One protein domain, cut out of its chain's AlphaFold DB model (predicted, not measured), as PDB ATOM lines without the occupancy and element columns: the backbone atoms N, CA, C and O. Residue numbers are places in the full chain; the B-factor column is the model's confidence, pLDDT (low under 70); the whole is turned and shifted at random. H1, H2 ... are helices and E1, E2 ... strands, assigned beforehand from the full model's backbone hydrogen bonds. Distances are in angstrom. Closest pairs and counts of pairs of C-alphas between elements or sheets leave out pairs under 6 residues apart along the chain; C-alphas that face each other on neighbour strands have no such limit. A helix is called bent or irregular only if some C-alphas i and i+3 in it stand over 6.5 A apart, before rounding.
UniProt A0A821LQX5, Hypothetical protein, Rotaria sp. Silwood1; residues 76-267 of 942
ATOM      1  N   ILE A  76     123.795  64.264  55.453       85.81
ATOM      2  CA  ILE A  76     123.372  63.126  54.617       85.81
ATOM      3  C   ILE A  76     124.271  61.915  54.879       85.81
ATOM      4  O   ILE A  76     123.768  60.836  55.166       85.81
ATOM      5  N   SER A  77     125.596  62.106  54.868       86.81
ATOM      6  CA  SER A  77     126.538  61.031  55.202       86.81
ATOM      7  C   SER A  77     126.288  60.477  56.610       86.81
ATOM      8  O   SER A  77     126.282  59.262  56.802       86.81
ATOM      9  N   ALA A  78     126.032  61.348  57.591       86.69
ATOM     10  CA  ALA A  78     125.673  60.939  58.943       86.69
ATOM     11  C   ALA A  78     124.342  60.175  58.983       86.69
ATOM     12  O   ALA A  78     124.242  59.221  59.743       86.69
ATOM     13  N   ALA A  79     123.346  60.543  58.172       87.38
ATOM     14  CA  ALA A  79     122.077  59.823  58.082       87.38
ATOM     15  C   ALA A  79     122.253  58.401  57.531       87.38
ATOM     16  O   ALA A  79     121.727  57.463  58.126       87.38
ATOM     17  N   ASP A  80     123.044  58.234  56.467       86.81
ATOM     18  CA  ASP A  80     123.346  56.917  55.893       86.81
ATOM     19  C   ASP A  80     124.063  56.032  56.928       86.81
ATOM     20  O   ASP A  80     123.625  54.919  57.222       86.81
ATOM     21  N   MET A  81     125.099  56.573  57.584       85.44
ATOM     22  CA  MET A  81     125.804  55.871  58.662       85.44
ATOM     23  C   MET A  81     124.891  55.561  59.852       85.44
ATOM     24  O   MET A  81     125.021  54.505  60.465       85.44
ATOM     25  N   PHE A  82     123.966  56.462  60.198       88.06
ATOM     26  CA  PHE A  82     123.030  56.251  61.297       88.06
ATOM     27  C   PHE A  82     122.066  55.103  60.991       88.06
ATOM     28  O   PHE A  82     121.811  54.256  61.849       88.06
ATOM     29  N   GLN A  83     121.549  55.068  59.762       86.06
ATOM     30  CA  GLN A  83     120.639  54.030  59.305       86.06
ATOM     31  C   GLN A  83     121.316  52.656  59.278       86.06
ATOM     32  O   GLN A  83     120.719  51.691  59.746       86.06
ATOM     33  N   GLU A  84     122.555  52.566  58.794       83.12
ATOM     34  CA  GLU A  84     123.303  51.303  58.758       83.12
ATOM     35  C   GLU A  84     123.738  50.824  60.152       83.12
ATOM     36  O   GLU A  84     123.721  49.623  60.428       83.12
ATOM     37  N   ALA A  85     124.126  51.745  61.040       81.50
ATOM     38  CA  ALA A  85     124.712  51.397  62.332       81.50
ATOM     39  C   ALA A  85     123.684  51.146  63.448       81.50
ATOM     40  O   ALA A  85     123.925  50.296  64.311       81.50
ATOM     41  N   PHE A  86     122.568  51.888  63.474       85.62
ATOM     42  CA  PHE A  86     121.660  51.911  64.630       85.62
ATOM     43  C   PHE A  86     120.249  51.373  64.358       85.62
ATOM     44  O   PHE A  86     119.584  50.940  65.307       85.62
ATOM     45  N   LEU A  87     119.777  51.403  63.107       84.12
ATOM     46  CA  LEU A  87     118.407  51.018  62.756       84.12
ATOM     47  C   LEU A  87     118.321  49.567  62.265       84.12
ATOM     48  O   LEU A  87     119.154  49.088  61.500       84.12
ATOM     49  N   ASN A  88     117.263  48.870  62.681       76.00
ATOM     50  CA  ASN A  88     116.938  47.518  62.234       76.00
ATOM     51  C   ASN A  88     115.501  47.450  61.701       76.00
ATOM     52  O   ASN A  88     114.606  48.109  62.235       76.00
ATOM     53  N   ASP A  89     115.265  46.563  60.731       67.19
ATOM     54  CA  ASP A  89     113.908  46.195  60.325       67.19
ATOM     55  C   ASP A  89     113.171  45.468  61.465       67.19
ATOM     56  O   ASP A  89     113.732  44.640  62.196       67.19
ATOM     57  N   SER A  90     111.874  45.745  61.588       58.56
ATOM     58  CA  SER A  90     110.991  45.230  62.643       58.56
ATOM     59  C   SER A  90     110.932  43.710  62.750       58.56
ATOM     60  O   SER A  90     110.831  43.174  63.856       58.56
ATOM     61  N   ASN A  91     111.084  43.016  61.623       53.09
ATOM     62  CA  ASN A  91     110.955  41.564  61.511       53.09
ATOM     63  C   ASN A  91     112.259  40.791  61.767       53.09
ATOM     64  O   ASN A  91     112.271  39.563  61.666       53.09
ATOM     65  N   VAL A  92     113.364  41.467  62.103       55.50
ATOM     66  CA  VAL A  92     114.632  40.780  62.391       55.50
ATOM     67  C   VAL A  92     114.571  40.181  63.794       55.50
ATOM     68  O   VAL A  92     114.907  40.841  64.781       55.50
ATOM     69  N   SER A  93     114.139  38.922  63.886       51.84
ATOM     70  CA  SER A  93     114.461  38.065  65.028       51.84
ATOM     71  C   SER A  93     115.967  37.812  64.997       51.84
ATOM     72  O   SER A  93     116.499  37.356  63.984       51.84
ATOM     73  N   LEU A  94     116.677  38.154  66.074       53.31
ATOM     74  CA  LEU A  94     118.124  37.955  66.203       53.31
ATOM     75  C   LEU A  94     118.437  36.468  66.444       53.31
ATOM     76  O   LEU A  94     119.046  36.097  67.439       53.31
ATOM     77  N   THR A  95     118.012  35.593  65.537       43.09
ATOM     78  CA  THR A  95     118.510  34.221  65.441       43.09
ATOM     79  C   THR A  95     119.702  34.219  64.490       43.09
ATOM     80  O   THR A  95     119.637  33.648  63.403       43.09
ATOM     81  N   SER A  96     120.781  34.926  64.830       40.97
ATOM     82  CA  SER A  96     122.042  34.720  64.122       40.97
ATOM     83  C   SER A  96     122.727  33.496  64.720       40.97
ATOM     84  O   SER A  96     122.951  33.425  65.924       40.97
ATOM     85  N   ASN A  97     123.039  32.527  63.862       41.44
ATOM     86  CA  ASN A  97     123.796  31.307  64.153       41.44
ATOM     87  C   ASN A  97     125.274  31.595  64.506       41.44
ATOM     88  O   ASN A  97     126.177  30.999  63.923       41.44
ATOM     89  N   SER A  98     125.548  32.521  65.422       42.38
ATOM     90  CA  SER A  98     126.887  32.793  65.945       42.38
ATOM     91  C   SER A  98     126.999  32.234  67.360       42.38
ATOM     92  O   SER A  98     126.075  32.346  68.164       42.38
ATOM     93  N   LEU A  99     128.144  31.620  67.668       44.09
ATOM     94  CA  LEU A  99     128.549  31.174  69.006       44.09
ATOM     95  C   LEU A  99     128.765  32.367  69.975       44.09
ATOM     96  O   LEU A  99     129.756  32.422  70.699       44.09
ATOM     97  N   ASP A 100     127.867  33.353  69.985       47.19
ATOM     98  CA  ASP A 100     127.968  34.529  70.842       47.19
ATOM     99  C   ASP A 100     127.518  34.178  72.265       47.19
ATOM    100  O   ASP A 100     126.378  33.797  72.526       47.19
ATOM    101  N   ILE A 101     128.442  34.337  73.209       48.78
ATOM    102  CA  ILE A 101     128.346  33.875  74.603       48.78
ATOM    103  C   ILE A 101     127.266  34.634  75.419       48.78
ATOM    104  O   ILE A 101     126.830  34.151  76.464       48.78
ATOM    105  N   ASN A 102     126.747  35.779  74.944       56.88
ATOM    106  CA  ASN A 102     125.726  36.559  75.669       56.88
ATOM    107  C   ASN A 102     124.292  36.274  75.198       56.88
ATOM    108  O   ASN A 102     123.667  37.080  74.509       56.88
ATOM    109  N   ARG A 103     123.717  35.179  75.704       60.16
ATOM    110  CA  ARG A 103     122.287  34.838  75.554       60.16
ATOM    111  C   ARG A 103     121.334  35.953  76.034       60.16
ATOM    112  O   ARG A 103     120.230  36.086  75.519       60.16
ATOM    113  N   PHE A 104     121.784  36.782  76.983       64.88
ATOM    114  CA  PHE A 104     121.026  37.906  77.556       64.88
ATOM    115  C   PHE A 104     120.697  39.015  76.540       64.88
ATOM    116  O   PHE A 104     119.667  39.661  76.657       64.88
ATOM    117  N   ALA A 105     121.532  39.219  75.516       60.47
ATOM    118  CA  ALA A 105     121.288  40.230  74.482       60.47
ATOM    119  C   ALA A 105     120.487  39.702  73.280       60.47
ATOM    120  O   ALA A 105     120.116  40.473  72.398       60.47
ATOM    121  N   GLN A 106     120.237  38.391  73.236       63.97
ATOM    122  CA  GLN A 106     119.453  37.728  72.190       63.97
ATOM    123  C   GLN A 106     117.962  37.678  72.553       63.97
ATOM    124  O   GLN A 106     117.107  37.674  71.670       63.97
ATOM    125  N   GLN A 107     117.644  37.671  73.850       75.75
ATOM    126  CA  GLN A 107     116.284  37.830  74.357       75.75
ATOM    127  C   GLN A 107     115.992  39.323  74.485       75.75
ATOM    128  O   GLN A 107     116.490  39.985  75.390       75.75
ATOM    129  N   THR A 108     115.227  39.873  73.547       78.81
ATOM    130  CA  THR A 108     114.920  41.307  73.506       78.81
ATOM    131  C   THR A 108     113.440  41.545  73.287       78.81
ATOM    132  O   THR A 108     112.810  40.816  72.521       78.81
ATOM    133  N   ARG A 109     112.927  42.632  73.857       82.06
ATOM    134  CA  ARG A 109     111.566  43.127  73.637       82.06
ATOM    135  C   ARG A 109     111.588  44.516  73.007       82.06
ATOM    136  O   ARG A 109     112.540  45.273  73.201       82.06
ATOM    137  N   ILE A 110     110.543  44.845  72.250       83.75
ATOM    138  CA  ILE A 110     110.346  46.184  71.681       83.75
ATOM    139  C   ILE A 110     109.458  46.981  72.639       83.75
ATOM    140  O   ILE A 110     108.390  46.511  73.024       83.75
ATOM    141  N   VAL A 111     109.904  48.174  73.019       85.12
ATOM    142  CA  VAL A 111     109.233  49.070  73.968       85.12
ATOM    143  C   VAL A 111     109.153  50.497  73.419       85.12
ATOM    144  O   VAL A 111     109.875  50.853  72.484       85.12
ATOM    145  N   TYR A 112     108.288  51.315  74.026       85.56
ATOM    146  CA  TYR A 112     108.074  52.730  73.678       85.56
ATOM    147  C   TYR A 112     107.533  52.973  72.257       85.56
ATOM    148  O   TYR A 112     107.868  53.974  71.624       85.56
ATOM    149  N   ASN A 113     106.682  52.061  71.773       83.88
ATOM    150  CA  ASN A 113     105.926  52.222  70.526       83.88
ATOM    151  C   ASN A 113     104.829  53.293  70.673       83.88
ATOM    152  O   ASN A 113     104.347  53.534  71.780       83.88
ATOM    153  N   PHE A 114     104.392  53.871  69.553       81.75
ATOM    154  CA  PHE A 114     103.208  54.736  69.505       81.75
ATOM    155  C   PHE A 114     101.959  53.963  69.069       81.75
ATOM    156  O   PHE A 114     102.030  53.050  68.239       81.75
ATOM    157  N   ASP A 115     100.800  54.370  69.588       63.38
ATOM    158  CA  ASP A 115      99.506  53.787  69.233       63.38
ATOM    159  C   ASP A 115      99.201  54.012  67.743       63.38
ATOM    160  O   ASP A 115      99.077  55.144  67.277       63.38
ATOM    161  N   GLY A 116      99.085  52.921  66.977       61.22
ATOM    162  CA  GLY A 116      98.792  52.961  65.538       61.22
ATOM    163  C   GLY A 116     100.010  52.944  64.607       61.22
ATOM    164  O   GLY A 116      99.836  53.089  63.396       61.22
ATOM    165  N   GLN A 117     101.228  52.737  65.121       64.12
ATOM    166  CA  GLN A 117     102.406  52.536  64.270       64.12
ATOM    167  C   GLN A 117     102.272  51.289  63.385       64.12
ATOM    168  O   GLN A 117     101.893  50.207  63.837       64.12
ATOM    169  N   THR A 118     102.592  51.445  62.098       55.50
ATOM    170  CA  THR A 118     102.604  50.342  61.131       55.50
ATOM    171  C   THR A 118     103.758  49.381  61.421       55.50
ATOM    172  O   THR A 118     104.754  49.738  62.049       55.50
ATOM    173  N   THR A 119     103.660  48.151  60.916       51.12
ATOM    174  CA  THR A 119     104.655  47.083  61.116       51.12
ATOM    175  C   THR A 119     106.066  47.418  60.615       51.12
ATOM    176  O   THR A 119     106.964  46.627  60.858       51.12
ATOM    177  N   ASN A 120     106.290  48.558  59.948       54.53
ATOM    178  CA  ASN A 120     107.586  48.999  59.415       54.53
ATOM    179  C   ASN A 120     108.176  50.206  60.180       54.53
ATOM    180  O   ASN A 120     108.957  50.968  59.614       54.53
ATOM    181  N   ALA A 121     107.787  50.423  61.441       68.88
ATOM    182  CA  ALA A 121     108.352  51.491  62.267       68.88
ATOM    183  C   ALA A 121     109.865  51.301  62.505       68.88
ATOM    184  O   ALA A 121     110.346  50.175  62.663       68.88
ATOM    185  N   ALA A 122     110.610  52.409  62.548       78.06
ATOM    186  CA  ALA A 122     112.048  52.401  62.801       78.06
ATOM    187  C   ALA A 122     112.342  51.903  64.228       78.06
ATOM    188  O   ALA A 122     111.837  52.463  65.204       78.06
ATOM    189  N   ILE A 123     113.166  50.860  64.357       84.62
ATOM    190  CA  ILE A 123     113.528  50.265  65.652       84.62
ATOM    191  C   ILE A 123     115.025  50.426  65.899       84.62
ATOM    192  O   ILE A 123     115.849  49.973  65.105       84.62
ATOM    193  N   LEU A 124     115.366  51.030  67.038       87.81
ATOM    194  CA  LEU A 124     116.738  51.182  67.521       87.81
ATOM    195  C   LEU A 124     117.133  49.995  68.399       87.81
ATOM    196  O   LEU A 124     116.569  49.776  69.476       87.81
ATOM    197  N   ASN A 125     118.139  49.239  67.964       82.31
ATOM    198  CA  ASN A 125     118.582  48.023  68.643       82.31
ATOM    199  C   ASN A 125     119.706  48.264  69.660       82.31
ATOM    200  O   ASN A 125     120.811  47.729  69.540       82.31
ATOM    201  N   LEU A 126     119.407  49.057  70.693       85.62
ATOM    202  CA  LEU A 126     120.369  49.400  71.746       85.62
ATOM    203  C   LEU A 126     120.924  48.164  72.468       85.62
ATOM    204  O   LEU A 126     122.116  48.122  72.765       85.62
ATOM    205  N   ALA A 127     120.090  47.143  72.699       83.19
ATOM    206  CA  ALA A 127     120.494  45.895  73.347       83.19
ATOM    207  C   ALA A 127     121.688  45.223  72.646       83.19
ATOM    208  O   ALA A 127     122.686  44.882  73.284       83.19
ATOM    209  N   ASN A 128     121.598  45.059  71.325       80.81
ATOM    210  CA  ASN A 128     122.633  44.391  70.544       80.81
ATOM    211  C   ASN A 128     123.899  45.250  70.435       80.81
ATOM    212  O   ASN A 128     125.004  44.748  70.626       80.81
ATOM    213  N   ILE A 129     123.737  46.552  70.184       82.31
ATOM    214  CA  ILE A 129     124.856  47.494  70.028       82.31
ATOM    215  C   ILE A 129     125.702  47.534  71.302       82.31
ATOM    216  O   ILE A 129     126.920  47.372  71.257       82.31
ATOM    217  N   ILE A 130     125.056  47.669  72.458       86.00
ATOM    218  CA  ILE A 130     125.745  47.775  73.746       86.00
ATOM    219  C   ILE A 130     126.323  46.426  74.179       86.00
ATOM    220  O   ILE A 130     127.445  46.377  74.685       86.00
ATOM    221  N   SER A 131     125.620  45.317  73.930       81.62
ATOM    222  CA  SER A 131     126.155  43.982  74.219       81.62
ATOM    223  C   SER A 131     127.403  43.667  73.395       81.62
ATOM    224  O   SER A 131     128.393  43.195  73.952       81.62
ATOM    225  N   LYS A 132     127.387  43.959  72.087       77.56
ATOM    226  CA  LYS A 132     128.570  43.819  71.226       77.56
ATOM    227  C   LYS A 132     129.724  44.681  71.734       77.56
ATOM    228  O   LYS A 132     130.856  44.211  71.791       77.56
ATOM    229  N   TYR A 133     129.437  45.905  72.184       78.69
ATOM    230  CA  TYR A 133     130.465  46.776  72.748       78.69
ATOM    231  C   TYR A 133     131.107  46.172  74.008       78.69
ATOM    232  O   TYR A 133     132.329  46.152  74.130       78.69
ATOM    233  N   HIS A 134     130.302  45.628  74.925       77.94
ATOM    234  CA  HIS A 134     130.794  44.937  76.127       77.94
ATOM    235  C   HIS A 134     131.629  43.690  75.804       77.94
ATOM    236  O   HIS A 134     132.592  43.405  76.515       77.94
ATOM    237  N   GLN A 135     131.276  42.953  74.747       73.62
ATOM    238  CA  GLN A 135     131.990  41.742  74.329       73.62
ATOM    239  C   GLN A 135     133.362  42.047  73.731       73.62
ATOM    240  O   GLN A 135     134.352  41.445  74.135       73.62
ATOM    241  N   TYR A 136     133.421  42.978  72.780       68.75
ATOM    242  CA  TYR A 136     134.635  43.214  72.001       68.75
ATOM    243  C   TYR A 136     135.496  44.355  72.554       68.75
ATOM    244  O   TYR A 136     136.659  44.460  72.182       68.75
ATOM    245  N   ARG A 137     134.955  45.212  73.440       61.31
ATOM    246  CA  ARG A 137     135.546  46.464  73.981       61.31
ATOM    247  C   ARG A 137     136.006  47.499  72.944       61.31
ATOM    248  O   ARG A 137     136.217  48.655  73.291       61.31
ATOM    249  N   THR A 138     136.105  47.106  71.683       55.09
ATOM    250  CA  THR A 138     136.348  47.912  70.495       55.09
ATOM    251  C   THR A 138     135.411  47.400  69.410       55.09
ATOM    252  O   THR A 138     135.406  46.203  69.122       55.09
ATOM    253  N   MET A 139     134.613  48.282  68.811       56.28
ATOM    254  CA  MET A 139     133.899  47.930  67.583       56.28
ATOM    255  C   MET A 139     134.893  47.898  66.424       56.28
ATOM    256  O   MET A 139     135.808  48.720  66.391       56.28
ATOM    257  N   SER A 140     134.702  46.983  65.469       56.19
ATOM    258  CA  SER A 140     135.430  47.017  64.192       56.19
ATOM    259  C   SER A 140     135.189  48.333  63.449       56.19
ATOM    260  O   SER A 140     136.110  48.860  62.834       56.19
ATOM    261  N   ASP A 141     133.979  48.892  63.592       63.25
ATOM    262  CA  ASP A 141     133.548  50.141  62.971       63.25
ATOM    263  C   ASP A 141     133.226  51.200  64.031       63.25
ATOM    264  O   ASP A 141     132.276  51.068  64.810       63.25
ATOM    265  N   THR A 142     133.987  52.294  64.049       68.00
ATOM    266  CA  THR A 142     133.810  53.408  64.997       68.00
ATOM    267  C   THR A 142     132.445  54.088  64.888       68.00
ATOM    268  O   THR A 142     131.931  54.555  65.904       68.00
ATOM    269  N   CYS A 143     131.812  54.056  63.709       66.25
ATOM    270  CA  CYS A 143     130.461  54.577  63.461       66.25
ATOM    271  C   CYS A 143     129.348  53.852  64.232       66.25
ATOM    272  O   CYS A 143     128.273  54.414  64.405       66.25
ATOM    273  N   SER A 144     129.601  52.637  64.729       75.12
ATOM    274  CA  SER A 144     128.633  51.854  65.516       75.12
ATOM    275  C   SER A 144     128.709  52.110  67.028       75.12
ATOM    276  O   SER A 144     128.023  51.461  67.819       75.12
ATOM    277  N   SER A 145     129.553  53.053  67.459       84.38
ATOM    278  CA  SER A 145     129.702  53.383  68.874       84.38
ATOM    279  C   SER A 145     128.444  54.071  69.431       84.38
ATOM    280  O   SER A 145     127.974  55.049  68.845       84.38
ATOM    281  N   PRO A 146     127.930  53.655  70.607       84.81
ATOM    282  CA  PRO A 146     126.719  54.238  71.192       84.81
ATOM    283  C   PRO A 146     126.866  55.727  71.555       84.81
ATOM    284  O   PRO A 146     125.866  56.440  71.643       84.81
ATOM    285  N   ILE A 147     128.096  56.237  71.703       85.31
ATOM    286  CA  ILE A 147     128.360  57.655  71.994       85.31
ATOM    287  C   ILE A 147     127.951  58.599  70.853       85.31
ATOM    288  O   ILE A 147     127.631  59.762  71.102       85.31
ATOM    289  N   LEU A 148     127.921  58.097  69.614       87.06
ATOM    290  CA  LEU A 148     127.584  58.867  68.415       87.06
ATOM    291  C   LEU A 148     126.076  59.043  68.215       87.06
ATOM    292  O   LEU A 148     125.661  59.930  67.472       87.06
ATOM    293  N   LEU A 149     125.262  58.241  68.905       88.56
ATOM    294  CA  LEU A 149     123.821  58.146  68.690       88.56
ATOM    295  C   LEU A 149     123.107  59.508  68.791       88.56
ATOM    296  O   LEU A 149     122.388  59.898  67.876       88.56
ATOM    297  N   ALA A 150     123.323  60.251  69.881       88.12
ATOM    298  CA  ALA A 150     122.682  61.555  70.080       88.12
ATOM    299  C   ALA A 150     123.284  62.677  69.197       88.12
ATOM    300  O   ALA A 150     122.503  63.377  68.552       88.12
ATOM    301  N   PRO A 151     124.623  62.845  69.089       88.44
ATOM    302  CA  PRO A 151     125.219  63.863  68.213       88.44
ATOM    303  C   PRO A 151     124.860  63.700  66.729       88.44
ATOM    304  O   PRO A 151     124.556  64.688  66.061       88.44
ATOM    305  N   MET A 152     124.846  62.463  66.212       89.50
ATOM    306  CA  MET A 152     124.445  62.195  64.825       89.50
ATOM    307  C   MET A 152     122.975  62.545  64.604       89.50
ATOM    308  O   MET A 152     122.663  63.257  63.650       89.50
ATOM    309  N   LEU A 153     122.080  62.118  65.505       89.56
ATOM    310  CA  LEU A 153     120.659  62.459  65.410       89.56
ATOM    311  C   LEU A 153     120.443  63.977  65.399       89.56
ATOM    312  O   LEU A 153     119.697  64.486  64.561       89.56
ATOM    313  N   ARG A 154     121.122  64.707  66.293       88.38
ATOM    314  CA  ARG A 154     121.042  66.171  66.356       88.38
ATOM    315  C   ARG A 154     121.428  66.809  65.027       88.38
ATOM    316  O   ARG A 154     120.677  67.634  64.513       88.38
ATOM    317  N   LEU A 155     122.559  66.408  64.449       89.62
ATOM    318  CA  LEU A 155     123.015  66.925  63.158       89.62
ATOM    319  C   LEU A 155     121.997  66.650  62.038       89.62
ATOM    320  O   LEU A 155     121.654  67.564  61.288       89.62
ATOM    321  N   ILE A 156     121.483  65.418  61.956       88.56
ATOM    322  CA  ILE A 156     120.521  64.987  60.927       88.56
ATOM    323  C   ILE A 156     119.230  65.815  60.995       88.56
ATOM    324  O   ILE A 156     118.752  66.318  59.972       88.56
ATOM    325  N   VAL A 157     118.672  65.987  62.195       86.62
ATOM    326  CA  VAL A 157     117.409  66.715  62.390       86.62
ATOM    327  C   VAL A 157     117.590  68.215  62.156       86.62
ATOM    328  O   VAL A 157     116.766  68.825  61.476       86.62
ATOM    329  N   LEU A 158     118.684  68.816  62.637       84.56
ATOM    330  CA  LEU A 158     118.952  70.244  62.427       84.56
ATOM    331  C   LEU A 158     119.252  70.591  60.961       84.56
ATOM    332  O   LEU A 158     118.888  71.676  60.506       84.56
ATOM    333  N   ALA A 159     119.870  69.680  60.208       83.38
ATOM    334  CA  ALA A 159     120.041  69.833  58.763       83.38
ATOM    335  C   ALA A 159     118.710  69.694  58.005       83.38
ATOM    336  O   ALA A 159     118.477  70.380  57.009       83.38
ATOM    337  N   SER A 160     117.801  68.855  58.512       79.25
ATOM    338  CA  SER A 160     116.479  68.591  57.923       79.25
ATOM    339  C   SER A 160     115.374  69.507  58.467       79.25
ATOM    340  O   SER A 160     114.190  69.231  58.278       79.25
ATOM    341  N   TRP A 161     115.734  70.622  59.112       71.31
ATOM    342  CA  TRP A 161     114.809  71.511  59.830       71.31
ATOM    343  C   TRP A 161     113.617  72.000  58.991       71.31
ATOM    344  O   TRP A 161     112.529  72.226  59.513       71.31
ATOM    345  N   SER A 162     113.800  72.168  57.679       67.25
ATOM    346  CA  SER A 162     112.737  72.614  56.769       67.25
ATOM    347  C   SER A 162     111.716  71.529  56.407       67.25
ATOM    348  O   SER A 162     110.655  71.864  55.888       67.25
ATOM    349  N   ASN A 163     112.038  70.248  56.603       70.62
ATOM    350  CA  ASN A 163     111.184  69.121  56.224       70.62
ATOM    351  C   ASN A 163     111.352  67.960  57.219       70.62
ATOM    352  O   ASN A 163     112.027  66.967  56.945       70.62
ATOM    353  N   ILE A 164     110.732  68.121  58.390       71.50
ATOM    354  CA  ILE A 164     110.811  67.166  59.505       71.50
ATOM    355  C   ILE A 164     110.127  65.834  59.180       71.50
ATOM    356  O   ILE A 164     110.512  64.814  59.744       71.50
ATOM    357  N   ASP A 165     109.209  65.800  58.210       72.94
ATOM    358  CA  ASP A 165     108.541  64.569  57.768       72.94
ATOM    359  C   ASP A 165     109.547  63.498  57.300       72.94
ATOM    360  O   ASP A 165     109.274  62.303  57.369       72.94
ATOM    361  N   GLN A 166     110.745  63.910  56.864       74.00
ATOM    362  CA  GLN A 166     111.822  62.993  56.468       74.00
ATOM    363  C   GLN A 166     112.495  62.290  57.655       74.00
ATOM    364  O   GLN A 166     113.054  61.210  57.485       74.00
ATOM    365  N   VAL A 167     112.450  62.894  58.844       78.12
ATOM    366  CA  VAL A 167     113.082  62.386  60.075       78.12
ATOM    367  C   VAL A 167     112.059  61.952  61.130       78.12
ATOM    368  O   VAL A 167     112.442  61.429  62.175       78.12
ATOM    369  N   ASP A 168     110.761  62.101  60.847       79.38
ATOM    370  CA  ASP A 168     109.660  61.773  61.759       79.38
ATOM    371  C   ASP A 168     109.687  60.301  62.203       79.38
ATOM    372  O   ASP A 168     109.525  59.995  63.383       79.38
ATOM    373  N   ALA A 169     110.035  59.382  61.295       80.19
ATOM    374  CA  ALA A 169     110.190  57.962  61.619       80.19
ATOM    375  C   ALA A 169     111.264  57.705  62.695       80.19
ATOM    376  O   ALA A 169     111.086  56.830  63.541       80.19
ATOM    377  N   VAL A 170     112.359  58.476  62.692       81.12
ATOM    378  CA  VAL A 170     113.438  58.355  63.687       81.12
ATOM    379  C   VAL A 170     113.060  59.066  64.986       81.12
ATOM    380  O   VAL A 170     113.342  58.561  66.064       81.12
ATOM    381  N   LEU A 171     112.347  60.194  64.921       83.94
ATOM    382  CA  LEU A 171     111.829  60.878  66.113       83.94
ATOM    383  C   LEU A 171     110.740  60.060  66.830       83.94
ATOM    384  O   LEU A 171     110.599  60.159  68.052       83.94
ATOM    385  N   GLN A 172     110.027  59.202  66.097       85.56
ATOM    386  CA  GLN A 172     109.024  58.254  66.595       85.56
ATOM    387  C   GLN A 172     109.551  56.812  66.725       85.56
ATOM    388  O   GLN A 172     108.765  55.883  66.903       85.56
ATOM    389  N   CYS A 173     110.872  56.605  66.688       86.88
ATOM    390  CA  CYS A 173     111.465  55.274  66.775       86.88
ATOM    391  C   CYS A 173     111.126  54.521  68.074       86.88
ATOM    392  O   CYS A 173     111.050  55.107  69.163       86.88
ATOM    393  N   SER A 174     111.039  53.203  67.971       88.00
ATOM    394  CA  SER A 174     110.895  52.301  69.116       88.00
ATOM    395  C   SER A 174     112.250  51.784  69.583       88.00
ATOM    396  O   SER A 174     113.204  51.723  68.803       88.00
ATOM    397  N   LEU A 175     112.351  51.366  70.846       89.06
ATOM    398  CA  LEU A 175     113.588  50.804  71.392       89.06
ATOM    399  C   LEU A 175     113.490  49.289  71.528       89.06
ATOM    400  O   LEU A 175     112.490  48.763  72.011       89.06
ATOM    401  N   ARG A 176     114.562  48.584  71.168       85.88
ATOM    402  CA  ARG A 176     114.736  47.162  71.477       85.88
ATOM    403  C   ARG A 176     115.717  47.008  72.642       85.88
ATOM    404  O   ARG A 176     116.900  47.333  72.522       85.88
ATOM    405  N   ILE A 177     115.196  46.537  73.773       86.19
ATOM    406  CA  ILE A 177     115.876  46.444  75.078       86.19
ATOM    407  C   ILE A 177     115.956  44.961  75.492       86.19
ATOM    408  O   ILE A 177     115.081  44.190  75.079       86.19
ATOM    409  N   PRO A 178     116.974  44.529  76.273       85.88
ATOM    410  CA  PRO A 178     117.020  43.169  76.803       85.88
ATOM    411  C   PRO A 178     115.739  42.815  77.558       85.88
ATOM    412  O   PRO A 178     115.218  43.620  78.336       85.88
ATOM    413  N   ASP A 179     115.225  41.618  77.307       81.44
ATOM    414  CA  ASP A 179     114.034  41.123  77.973       81.44
ATOM    415  C   ASP A 179     114.409  40.477  79.309       81.44
ATOM    416  O   ASP A 179     115.233  39.565  79.374       81.44
ATOM    417  N   ILE A 180     113.832  40.995  80.390       75.06
ATOM    418  CA  ILE A 180     114.118  40.563  81.765       75.06
ATOM    419  C   ILE A 180     113.020  39.602  82.245       75.06
ATOM    420  O   ILE A 180     113.269  38.776  83.122       75.06
ATOM    421  N   VAL A 181     111.811  39.692  81.673       66.56
ATOM    422  CA  VAL A 181     110.634  38.913  82.075       66.56
ATOM    423  C   VAL A 181     109.798  38.592  80.839       66.56
ATOM    424  O   VAL A 181     109.337  39.488  80.151       66.56
ATOM    425  N   SER A 182     109.490  37.311  80.631       59.12
ATOM    426  CA  SER A 182     108.688  36.795  79.509       59.12
ATOM    427  C   SER A 182     107.213  37.249  79.463       59.12
ATOM    428  O   SER A 182     106.437  36.714  78.673       59.12
ATOM    429  N   SER A 183     106.795  38.192  80.310       51.41
ATOM    430  CA  SER A 183     105.469  38.812  80.286       51.41
ATOM    431  C   SER A 183     105.580  40.262  79.830       51.41
ATOM    432  O   SER A 183     106.333  41.046  80.410       51.41
ATOM    433  N   ASN A 184     104.771  40.635  78.841       52.03
ATOM    434  CA  ASN A 184     104.456  42.037  78.595       52.03
ATOM    435  C   ASN A 184     103.839  42.622  79.882       52.03
ATOM    436  O   ASN A 184     103.010  41.959  80.500       52.03
ATOM    437  N   ASP A 185     104.272  43.825  80.267       55.31
ATOM    438  CA  ASP A 185     103.771  44.648  81.386       55.31
ATOM    439  C   ASP A 185     104.479  44.485  82.753       55.31
ATOM    440  O   ASP A 185     103.862  44.212  83.783       55.31
ATOM    441  N   ILE A 186     105.794  44.755  82.798       66.44
ATOM    442  CA  ILE A 186     106.377  45.345  84.018       66.44
ATOM    443  C   ILE A 186     105.919  46.802  84.056       66.44
ATOM    444  O   ILE A 186     106.345  47.605  83.225       66.44
ATOM    445  N   ASP A 187     105.051  47.119  85.006       73.38
ATOM    446  CA  ASP A 187     104.539  48.462  85.239       73.38
ATOM    447  C   ASP A 187     105.171  48.993  86.523       73.38
ATOM    448  O   ASP A 187     104.763  48.630  87.626       73.38
ATOM    449  N   ILE A 188     106.216  49.813  86.392       74.62
ATOM    450  CA  ILE A 188     106.946  50.348  87.551       74.62
ATOM    451  C   ILE A 188     106.095  51.281  88.418       74.62
ATOM    452  O   ILE A 188     106.454  51.527  89.568       74.62
ATOM    453  N   ASP A 189     104.966  51.755  87.887       72.81
ATOM    454  CA  ASP A 189     103.988  52.549  88.624       72.81
ATOM    455  C   ASP A 189     103.111  51.673  89.542       72.81
ATOM    456  O   ASP A 189     102.379  52.203  90.370       72.81
ATOM    457  N   VAL A 190     103.186  50.336  89.431       77.38
ATOM    458  CA  VAL A 190     102.460  49.388  90.290       77.38
ATOM    459  C   VAL A 190     103.413  48.780  91.328       77.38
ATOM    460  O   VAL A 190     104.337  48.050  90.954       77.38
ATOM    461  N   PRO A 191     103.173  48.956  92.645       73.38
ATOM    462  CA  PRO A 191     104.104  48.525  93.695       73.38
ATOM    463  C   PRO A 191     104.499  47.041  93.642       73.38
ATOM    464  O   PRO A 191     105.680  46.711  93.737       73.38
ATOM    465  N   LYS A 192     103.528  46.142  93.431       75.75
ATOM    466  CA  LYS A 192     103.773  44.689  93.334       75.75
ATOM    467  C   LYS A 192     104.634  44.328  92.115       75.75
ATOM    468  O   LYS A 192     105.497  43.458  92.202       75.75
ATOM    469  N   SER A 193     104.413  45.008  90.988       80.25
ATOM    470  CA  SER A 193     105.193  44.805  89.762       80.25
ATOM    471  C   SER A 193     106.614  45.353  89.921       80.25
ATOM    472  O   SER A 193     107.580  44.694  89.539       80.25
ATOM    473  N   LEU A 194     106.765  46.501  90.590       81.00
ATOM    474  CA  LEU A 194     108.061  47.088  90.925       81.00
ATOM    475  C   LEU A 194     108.893  46.193  91.860       81.00
ATOM    476  O   LEU A 194     110.105  46.073  91.671       81.00
ATOM    477  N   GLU A 195     108.278  45.565  92.863       82.56
ATOM    478  CA  GLU A 195     108.973  44.642  93.768       82.56
ATOM    479  C   GLU A 195     109.451  43.389  93.025       82.56
ATOM    480  O   GLU A 195     110.641  43.064  93.072       82.56
ATOM    481  N   TYR A 196     108.575  42.775  92.225       83.69
ATOM    482  CA  TYR A 196     108.934  41.661  91.346       83.69
ATOM    483  C   TYR A 196     110.062  42.031  90.367       83.69
ATOM    484  O   TYR A 196     111.022  41.278  90.180       83.69
ATOM    485  N   TYR A 197     110.003  43.230  89.782       84.75
ATOM    486  CA  TYR A 197     111.047  43.737  88.898       84.75
ATOM    487  C   TYR A 197     112.398  43.860  89.615       84.75
ATOM    488  O   TYR A 197     113.429  43.429  89.090       84.75
ATOM    489  N   ARG A 198     112.409  44.386  90.847       85.81
ATOM    490  CA  ARG A 198     113.623  44.482  91.673       85.81
ATOM    491  C   ARG A 198     114.188  43.107  92.018       85.81
ATOM    492  O   ARG A 198     115.408  42.947  92.003       85.81
ATOM    493  N   GLU A 199     113.350  42.116  92.310       86.44
ATOM    494  CA  GLU A 199     113.795  40.734  92.534       86.44
ATOM    495  C   GLU A 199     114.479  40.154  91.293       86.44
ATOM    496  O   GLU A 199     115.593  39.637  91.392       86.44
ATOM    497  N   LYS A 200     113.890  40.337  90.107       84.62
ATOM    498  CA  LYS A 200     114.492  39.874  88.848       84.62
ATOM    499  C   LYS A 200     115.793  40.571  88.498       84.62
ATOM    500  O   LYS A 200     116.752  39.906  88.113       84.62
ATOM    501  N   LEU A 201     115.891  41.877  88.722       86.19
ATOM    502  CA  LEU A 201     117.160  42.593  88.580       86.19
ATOM    503  C   LEU A 201     118.228  42.092  89.561       86.19
ATOM    504  O   LEU A 201     119.411  42.054  89.223       86.19
ATOM    505  N   ASN A 202     117.829  41.670  90.764       86.25
ATOM    506  CA  ASN A 202     118.743  41.062  91.721       86.25
ATOM    507  C   ASN A 202     119.242  39.678  91.259       86.25
ATOM    508  O   ASN A 202     120.336  39.284  91.651       86.25
ATOM    509  N   GLU A 203     118.522  38.934  90.428       86.81
ATOM    510  CA  GLU A 203     119.000  37.640  89.909       86.81
ATOM    511  C   GLU A 203     120.108  37.791  88.841       86.81
ATOM    512  O   GLU A 203     120.825  36.832  88.555       86.81
ATOM    513  N   LEU A 204     120.290  38.989  88.269       85.56
ATOM    514  CA  LEU A 204     121.215  39.220  87.157       85.56
ATOM    515  C   LEU A 204     122.702  39.217  87.560       85.56
ATOM    516  O   LEU A 204     123.114  39.669  88.636       85.56
ATOM    517  N   SER A 205     123.536  38.760  86.619       87.31
ATOM    518  CA  SER A 205     124.997  38.857  86.708       87.31
ATOM    519  C   SER A 205     125.475  40.315  86.613       87.31
ATOM    520  O   SER A 205     124.776  41.164  86.059       87.31
ATOM    521  N   ASN A 206     126.690  40.604  87.096       86.25
ATOM    522  CA  ASN A 206     127.290  41.942  86.989       86.25
ATOM    523  C   ASN A 206     127.347  42.433  85.527       86.25
ATOM    524  O   ASN A 206     126.965  43.559  85.232       86.25
ATOM    525  N   LEU A 207     127.745  41.564  84.588       84.94
ATOM    526  CA  LEU A 207     127.804  41.910  83.164       84.94
ATOM    527  C   LEU A 207     126.416  42.242  82.597       84.94
ATOM    528  O   LEU A 207     126.252  43.273  81.952       84.94
ATOM    529  N   SER A 208     125.413  41.402  82.867       86.69
ATOM    530  CA  SER A 208     124.034  41.615  82.403       86.69
ATOM    531  C   SER A 208     123.438  42.907  82.961       86.69
ATOM    532  O   SER A 208     122.781  43.651  82.237       86.69
ATOM    533  N   LEU A 209     123.696  43.191  84.241       87.44
ATOM    534  CA  LEU A 209     123.220  44.402  84.897       87.44
ATOM    535  C   LEU A 209     123.914  45.657  84.350       87.44
ATOM    536  O   LEU A 209     123.238  46.658  84.132       87.44
ATOM    537  N   ASN A 210     125.221  45.600  84.066       86.56
ATOM    538  CA  ASN A 210     125.945  46.708  83.435       86.56
ATOM    539  C   ASN A 210     125.435  46.976  82.016       86.56
ATOM    540  O   ASN A 210     125.120  48.119  81.710       86.56
ATOM    541  N   ILE A 211     125.243  45.932  81.194       87.56
ATOM    542  CA  ILE A 211     124.630  46.062  79.859       87.56
ATOM    543  C   ILE A 211     123.277  46.773  79.964       87.56
ATOM    544  O   ILE A 211     123.002  47.693  79.199       87.56
ATOM    545  N   LEU A 212     122.433  46.373  80.917       88.88
ATOM    546  CA  LEU A 212     121.120  46.981  81.102       88.88
ATOM    547  C   LEU A 212     121.207  48.447  81.557       88.88
ATOM    548  O   LEU A 212     120.463  49.287  81.050       88.88
ATOM    549  N   CYS A 213     122.126  48.764  82.474       89.06
ATOM    550  CA  CYS A 213     122.383  50.141  82.891       89.06
ATOM    551  C   CYS A 213     122.831  51.006  81.704       89.06
ATOM    552  O   CYS A 213     122.289  52.091  81.516       89.06
ATOM    553  N   ASP A 214     123.747  50.507  80.868       88.56
ATOM    554  CA  ASP A 214     124.231  51.224  79.685       88.56
ATOM    555  C   ASP A 214     123.106  51.426  78.658       88.56
ATOM    556  O   ASP A 214     122.992  52.504  78.074       88.56
ATOM    557  N   VAL A 215     122.230  50.429  78.462       90.25
ATOM    558  CA  VAL A 215     121.060  50.549  77.572       90.25
ATOM    559  C   VAL A 215     120.156  51.689  78.015       90.25
ATOM    560  O   VAL A 215     119.836  52.553  77.196       90.25
ATOM    561  N   TYR A 216     119.781  51.742  79.294       90.31
ATOM    562  CA  TYR A 216     118.933  52.825  79.788       90.31
ATOM    563  C   TYR A 216     119.657  54.177  79.840       90.31
ATOM    564  O   TYR A 216     119.039  55.207  79.578       90.31
ATOM    565  N   TYR A 217     120.968  54.194  80.090       89.00
ATOM    566  CA  TYR A 217     121.785  55.406  80.034       89.00
ATOM    567  C   TYR A 217     121.792  56.029  78.629       89.00
ATOM    568  O   TYR A 217     121.475  57.212  78.464       89.00
ATOM    569  N   TYR A 218     122.094  55.241  77.593       88.56
ATOM    570  CA  TYR A 218     122.098  55.724  76.209       88.56
ATOM    571  C   TYR A 218     120.689  56.030  75.690       88.56
ATOM    572  O   TYR A 218     120.518  57.003  74.953       88.56
ATOM    573  N   ALA A 219     119.674  55.276  76.126       90.81
ATOM    574  CA  ALA A 219     118.275  55.586  75.844       90.81
ATOM    575  C   ALA A 219     117.853  56.935  76.451       90.81
ATOM    576  O   ALA A 219     117.260  57.753  75.753       90.81
ATOM    577  N   SER A 220     118.217  57.214  77.710       89.75
ATOM    578  CA  SER A 220     117.942  58.500  78.368       89.75
ATOM    579  C   SER A 220     118.608  59.659  77.619       89.75
ATOM    580  O   SER A 220     117.952  60.656  77.312       89.75
ATOM    581  N   ARG A 221     119.886  59.514  77.235       87.88
ATOM    582  CA  ARG A 221     120.609  60.528  76.442       87.88
ATOM    583  C   ARG A 221     119.943  60.799  75.095       87.88
ATOM    584  O   ARG A 221     119.805  61.959  74.715       87.88
ATOM    585  N   LEU A 222     119.532  59.747  74.390       89.50
ATOM    586  CA  LEU A 222     118.816  59.862  73.124       89.50
ATOM    587  C   LEU A 222     117.469  60.570  73.303       89.50
ATOM    588  O   LEU A 222     117.168  61.497  72.563       89.50
ATOM    589  N   PHE A 223     116.661  60.152  74.277       90.81
ATOM    590  CA  PHE A 223     115.313  60.690  74.471       90.81
ATOM    591  C   PHE A 223     115.334  62.145  74.935       90.81
ATOM    592  O   PHE A 223     114.487  62.927  74.509       90.81
ATOM    593  N   ARG A 224     116.334  62.538  75.733       88.94
ATOM    594  CA  ARG A 224     116.605  63.948  76.048       88.94
ATOM    595  C   ARG A 224     116.877  64.758  74.787       88.94
ATOM    596  O   ARG A 224     116.280  65.815  74.606       88.94
ATOM    597  N   GLU A 225     117.704  64.233  73.885       88.25
ATOM    598  CA  GLU A 225     117.983  64.892  72.609       88.25
ATOM    599  C   GLU A 225     116.743  64.953  71.701       88.25
ATOM    600  O   GLU A 225     116.458  66.005  71.140       88.25
ATOM    601  N   ILE A 226     115.947  63.879  71.619       89.56
ATOM    602  CA  ILE A 226     114.669  63.869  70.884       89.56
ATOM    603  C   ILE A 226     113.720  64.941  71.435       89.56
ATOM    604  O   ILE A 226     113.131  65.685  70.655       89.56
ATOM    605  N   CYS A 227     113.585  65.064  72.759       89.12
ATOM    606  CA  CYS A 227     112.732  66.085  73.376       89.12
ATOM    607  C   CYS A 227     113.216  67.507  73.054       89.12
ATOM    608  O   CYS A 227     112.393  68.366  72.729       89.12
ATOM    609  N   ASN A 228     114.532  67.747  73.087       85.88
ATOM    610  CA  ASN A 228     115.127  69.027  72.694       85.88
ATOM    611  C   ASN A 228     114.818  69.352  71.225       85.88
ATOM    612  O   ASN A 228     114.283  70.415  70.917       85.88
ATOM    613  N   LEU A 229     115.081  68.405  70.322       85.50
ATOM    614  CA  LEU A 229     114.875  68.560  68.882       85.50
ATOM    615  C   LEU A 229     113.402  68.769  68.515       85.50
ATOM    616  O   LEU A 229     113.089  69.658  67.728       85.50
ATOM    617  N   LEU A 230     112.484  68.001  69.106       84.19
ATOM    618  CA  LEU A 230     111.047  68.172  68.883       84.19
ATOM    619  C   LEU A 230     110.541  69.531  69.377       84.19
ATOM    620  O   LEU A 230     109.655  70.115  68.757       84.19
ATOM    621  N   SER A 231     111.108  70.041  70.472       80.62
ATOM    622  CA  SER A 231     110.744  71.353  71.023       80.62
ATOM    623  C   SER A 231     111.302  72.508  70.187       80.62
ATOM    624  O   SER A 231     110.723  73.591  70.152       80.62
ATOM    625  N   LEU A 232     112.412  72.286  69.487       75.12
ATOM    626  CA  LEU A 232     113.057  73.255  68.603       75.12
ATOM    627  C   LEU A 232     112.283  73.475  67.285       75.12
ATOM    628  O   LEU A 232     112.287  74.576  66.740       75.12
ATOM    629  N   VAL A 233     111.604  72.443  66.784       70.00
ATOM    630  CA  VAL A 233     110.889  72.432  65.498       70.00
ATOM    631  C   VAL A 233     109.740  73.459  65.416       70.00
ATOM    632  O   VAL A 233     108.973  73.634  66.355       70.00
ATOM    633  N   ILE A 234     109.569  74.089  64.242       56.59
ATOM    634  CA  ILE A 234     108.566  75.146  63.960       56.59
ATOM    635  C   ILE A 234     107.117  74.670  64.171       56.59
ATOM    636  O   ILE A 234     106.301  75.405  64.720       56.59
ATOM    637  N   ASN A 235     106.798  73.443  63.749       63.00
ATOM    638  CA  ASN A 235     105.478  72.827  63.915       63.00
ATOM    639  C   ASN A 235     105.520  71.849  65.095       63.00
ATOM    640  O   ASN A 235     105.629  70.639  64.904       63.00
ATOM    641  N   GLN A 236     105.497  72.381  66.316       66.44
ATOM    642  CA  GLN A 236     105.593  71.569  67.528       66.44
ATOM    643  C   GLN A 236     104.399  70.607  67.641       66.44
ATOM    644  O   GLN A 236     103.278  71.010  67.958       66.44
ATOM    645  N   ASN A 237     104.645  69.311  67.436       74.69
ATOM    646  CA  ASN A 237     103.681  68.258  67.748       74.69
ATOM    647  C   ASN A 237     103.647  68.050  69.265       74.69
ATOM    648  O   ASN A 237     104.369  67.222  69.821       74.69
ATOM    649  N   GLU A 238     102.813  68.830  69.950       80.81
ATOM    650  CA  GLU A 238     102.776  68.845  71.414       80.81
ATOM    651  C   GLU A 238     102.465  67.476  72.030       80.81
ATOM    652  O   GLU A 238     103.036  67.133  73.064       80.81
ATOM    653  N   SER A 239     101.596  66.685  71.392       83.19
ATOM    654  CA  SER A 239     101.268  65.325  71.835       83.19
ATOM    655  C   SER A 239     102.504  64.425  71.836       83.19
ATOM    656  O   SER A 239     102.787  63.779  72.843       83.19
ATOM    657  N   LEU A 240     103.279  64.458  70.750       85.00
ATOM    658  CA  LEU A 240     104.505  63.682  70.587       85.00
ATOM    659  C   LEU A 240     105.548  64.053  71.648       85.00
ATOM    660  O   LEU A 240     106.146  63.167  72.255       85.00
ATOM    661  N   ILE A 241     105.716  65.350  71.922       87.50
ATOM    662  CA  ILE A 241     106.635  65.836  72.961       87.50
ATOM    663  C   ILE A 241     106.199  65.332  74.336       87.50
ATOM    664  O   ILE A 241     107.025  64.800  75.075       87.50
ATOM    665  N   THR A 242     104.907  65.432  74.669       87.94
ATOM    666  CA  THR A 242     104.414  64.936  75.962       87.94
ATOM    667  C   THR A 242     104.603  63.428  76.115       87.94
ATOM    668  O   THR A 242     105.083  62.987  77.153       87.94
ATOM    669  N   THR A 243     104.334  62.637  75.072       89.25
ATOM    670  CA  THR A 243     104.564  61.187  75.112       89.25
ATOM    671  C   THR A 243     106.049  60.860  75.261       89.25
ATOM    672  O   THR A 243     106.408  60.008  76.067       89.25
ATOM    673  N   ARG A 244     106.946  61.550  74.542       90.62
ATOM    674  CA  ARG A 244     108.397  61.330  74.666       90.62
ATOM    675  C   ARG A 244     108.951  61.737  76.030       90.62
ATOM    676  O   ARG A 244     109.818  61.033  76.539       90.62
ATOM    677  N   LEU A 245     108.442  62.809  76.635       90.81
ATOM    678  CA  LEU A 245     108.805  63.209  77.997       90.81
ATOM    679  C   LEU A 245     108.353  62.171  79.033       90.81
ATOM    680  O   LEU A 245     109.131  61.817  79.917       90.81
ATOM    681  N   GLU A 246     107.142  61.628  78.895       90.69
ATOM    682  CA  GLU A 246     106.649  60.547  79.758       90.69
ATOM    683  C   GLU A 246     107.533  59.295  79.628       90.69
ATOM    684  O   GLU A 246     108.039  58.787  80.631       90.69
ATOM    685  N   GLN A 247     107.825  58.866  78.396       91.19
ATOM    686  CA  GLN A 247     108.730  57.743  78.120       91.19
ATOM    687  C   GLN A 247     110.160  57.995  78.636       91.19
ATOM    688  O   GLN A 247     110.789  57.083  79.165       91.19
ATOM    689  N   LEU A 248     110.674  59.226  78.536       91.19
ATOM    690  CA  LEU A 248     111.971  59.605  79.104       91.19
ATOM    691  C   LEU A 248     111.988  59.403  80.622       91.19
ATOM    692  O   LEU A 248     112.927  58.805  81.148       91.19
ATOM    693  N   THR A 249     110.958  59.872  81.330       89.25
ATOM    694  CA  THR A 249     110.892  59.688  82.788       89.25
ATOM    695  C   THR A 249     110.768  58.223  83.189       89.25
ATOM    696  O   THR A 249     111.286  57.833  84.237       89.25
ATOM    697  N   ASP A 250     110.132  57.404  82.349       88.50
ATOM    698  CA  ASP A 250     110.081  55.956  82.516       88.50
ATOM    699  C   ASP A 250     111.468  55.313  82.401       88.50
ATOM    700  O   ASP A 250     111.902  54.599  83.308       88.50
ATOM    701  N   ILE A 251     112.209  55.649  81.342       89.75
ATOM    702  CA  ILE A 251     113.588  55.194  81.115       89.75
ATOM    703  C   ILE A 251     114.506  55.585  82.282       89.75
ATOM    704  O   ILE A 251     115.301  54.768  82.748       89.75
ATOM    705  N   GLU A 252     114.409  56.823  82.774       87.38
ATOM    706  CA  GLU A 252     115.254  57.320  83.867       87.38
ATOM    707  C   GLU A 252     114.995  56.616  85.201       87.38
ATOM    708  O   GLU A 252     115.934  56.384  85.966       87.38
ATOM    709  N   GLU A 253     113.751  56.230  85.475       85.19
ATOM    710  CA  GLU A 253     113.418  55.480  86.688       85.19
ATOM    711  C   GLU A 253     113.937  54.042  86.605       85.19
ATOM    712  O   GLU A 253     114.590  53.569  87.538       85.19
ATOM    713  N   HIS A 254     113.759  53.373  85.460       87.00
ATOM    714  CA  HIS A 254     114.376  52.068  85.215       87.00
ATOM    715  C   HIS A 254     115.902  52.133  85.375       87.00
ATOM    716  O   HIS A 254     116.496  51.278  86.043       87.00
ATOM    717  N   PHE A 255     116.539  53.177  84.834       87.75
ATOM    718  CA  PHE A 255     117.973  53.409  84.993       87.75
ATOM    719  C   PHE A 255     118.349  53.583  86.478       87.75
ATOM    720  O   PHE A 255     119.289  52.946  86.957       87.75
ATOM    721  N   SER A 256     117.578  54.369  87.235       85.75
ATOM    722  CA  SER A 256     117.798  54.641  88.667       85.75
ATOM    723  C   SER A 256     117.743  53.372  89.504       85.75
ATOM    724  O   SER A 256     118.642  53.109  90.310       85.75
ATOM    725  N   ILE A 257     116.746  52.527  89.247       86.50
ATOM    726  CA  ILE A 257     116.590  51.231  89.906       86.50
ATOM    727  C   ILE A 257     117.793  50.326  89.608       86.50
ATOM    728  O   ILE A 257     118.371  49.752  90.537       86.50
ATOM    729  N   CYS A 258     118.209  50.230  88.340       87.88
ATOM    730  CA  CYS A 258     119.338  49.389  87.932       87.88
ATOM    731  C   CYS A 258     120.653  49.833  88.594       87.88
ATOM    732  O   CYS A 258     121.364  49.010  89.175       87.88
ATOM    733  N   VAL A 259     120.942  51.139  88.596       86.12
ATOM    734  CA  VAL A 259     122.138  51.714  89.236       86.12
ATOM    735  C   VAL A 259     122.118  51.484  90.746       86.12
ATOM    736  O   VAL A 259     123.147  51.143  91.337       86.12
ATOM    737  N   GLN A 260     120.960  51.643  91.392       85.81
ATOM    738  CA  GLN A 260     120.822  51.429  92.829       85.81
ATOM    739  C   GLN A 260     121.123  49.972  93.214       85.81
ATOM    740  O   GLN A 260     121.841  49.738  94.188       85.81
ATOM    741  N   ILE A 261     120.631  49.001  92.438       86.44
ATOM    742  CA  ILE A 261     120.901  47.571  92.650       86.44
ATOM    743  C   ILE A 261     122.370  47.244  92.364       86.44
ATOM    744  O   ILE A 261     123.016  46.571  93.171       86.44
ATOM    745  N   CYS A 262     122.930  47.770  91.270       85.00
ATOM    746  CA  CYS A 262     124.339  47.572  90.929       85.00
ATOM    747  C   CYS A 262     125.253  48.067  92.061       85.00
ATOM    748  O   CYS A 262     126.123  47.334  92.532       85.00
ATOM    749  N   ARG A 263     124.951  49.243  92.622       83.62
ATOM    750  CA  ARG A 263     125.654  49.811  93.782       83.62
ATOM    751  C   ARG A 263     125.590  48.968  95.035       83.62
ATOM    752  O   ARG A 263     126.586  48.859  95.747       83.62
ATOM    753  N   GLN A 264     124.430  48.390  95.318       85.25
ATOM    754  CA  GLN A 264     124.252  47.545  96.492       85.25
ATOM    755  C   GLN A 264     125.025  46.226  96.381       85.25
ATOM    756  O   GLN A 264     125.481  45.720  97.407       85.25
ATOM    757  N   LYS A 265     125.182  45.677  95.167       83.38
ATOM    758  CA  LYS A 265     125.815  44.368  94.940       83.38
ATOM    759  C   LYS A 265     127.292  44.424  94.571       83.38
ATOM    760  O   LYS A 265     128.086  43.677  95.135       83.38
ATOM    761  N   TYR A 266     127.640  45.266  93.607       83.44
ATOM    762  CA  TYR A 266     128.928  45.240  92.910       83.44
ATOM    763  C   TYR A 266     129.746  46.526  93.105       83.44
ATOM    764  O   TYR A 266     130.922  46.557  92.754       83.44
ATOM    765  N   GLY A 267     129.165  47.562  93.719       80.38
ATOM    766  CA  GLY A 267     129.835  48.836  93.983       80.38
ATOM    767  C   GLY A 267     129.555  49.893  92.912       80.38
ATOM    768  O   GLY A 267     128.494  49.915  92.301       80.38
TER     769      GLY A 267
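AT A GLANCE: This is residues 76 to 267 of the 942 residues of the protein "Hypothetical protein" of Rotaria sp. Silwood1 (UniProt A0A821LQX5). Two long helices, H6 and H7, fold back on each other as a hairpin, and the shorter helices H2 and H3 pack on different parts of H6, with H1 on H3. A small two-stranded sheet, E1 and E2, lies near H2 and H6, while H5 packs with its residues 198 to 202 on H7. The printed part has 192 residues, with seven named helices and two named strands in the order H1, E1, H2, H3, H4, E2, H5, H6, H7; the sheet, order E1 - E2, is antiparallel and the class is mostly helix. The whole is compact, with a radius of gyration of the C-alphas of 16.8 A and spans of 49 by 40 by 32 A.

IN THESE COORDINATES: H1, residues 76 to 86, begins with C-alpha 76 at (123.372, 63.126, 54.617). E1 holds residues 108 to 111, and H2 residues 126 to 136. H3, residues 146 to 159, is 21.0 A long and irregular, with C-alphas 147 and 150 7.1 A apart. H4 holds residues 168 to 171, E2 residues 174 to 178, and H5 residues 191 to 203. H6, residues 206 to 232, is 39.0 A long and begins with C-alpha 206 at (127.290, 41.942, 86.989). H7, residues 238 to 265, is 41.0 A long and ends with C-alpha 265 at (125.815, 44.368, 94.940).

HOW THE PARTS SIT: H1 and H3 touch, opposite ways at a steep tilt of 36 degrees, only just past shallow; their closest C-alphas are those of Ala 79 and Ile 156, 6.1 A apart. E1 and E2 are antiparallel neighbours, with N 109 and O 177 at 2.9 A and N 111 and O 175 at 2.8 A, within hydrogen-bond range. The closest C-alphas of H2 and E2, those of Ala 127 and Ile 177, are 5.0 A apart. H6 is the hub. Its residues 211 to 219 touch H2, closest at the C-alphas of Leu 126 and Val 215, 6.0 A. Its residues 218 to 229 touch H3 at a shallow tilt of 12 degrees, the same way, closest at the C-alphas of Ala 150 and Leu 222, 5.2 A. H4 is close to H6 but not clearly touching, with the C-alphas of Leu 171 and Ile 226 closest at 6.3 A. H6 and H7 form a helical hairpin at a shallow tilt of 24 degrees, closest at the C-alphas of Tyr 216 and Phe 255, 5.3 A. H5 touches H7 at a steep tilt of 49 degrees, closest at the C-alphas of Asn 202 and Ile 261, 6.9 A. H1 and H7 are apart. Every O i to N i+4 pair is within hydrogen-bond range in H1, H2, H5, H6 and H7; H3 has 8 of 10, and H4 is too short for one.

THE WHOLE: The C-alphas farthest apart, those of Ser 162 and Lys 265, are 49.3 A apart. The printed part has no cut; the links H1 to E1, E1 to H2 and E2 to H5 are long. The mean pLDDT of the printed part is 78.2, with residues 89 to 106 among those under 70.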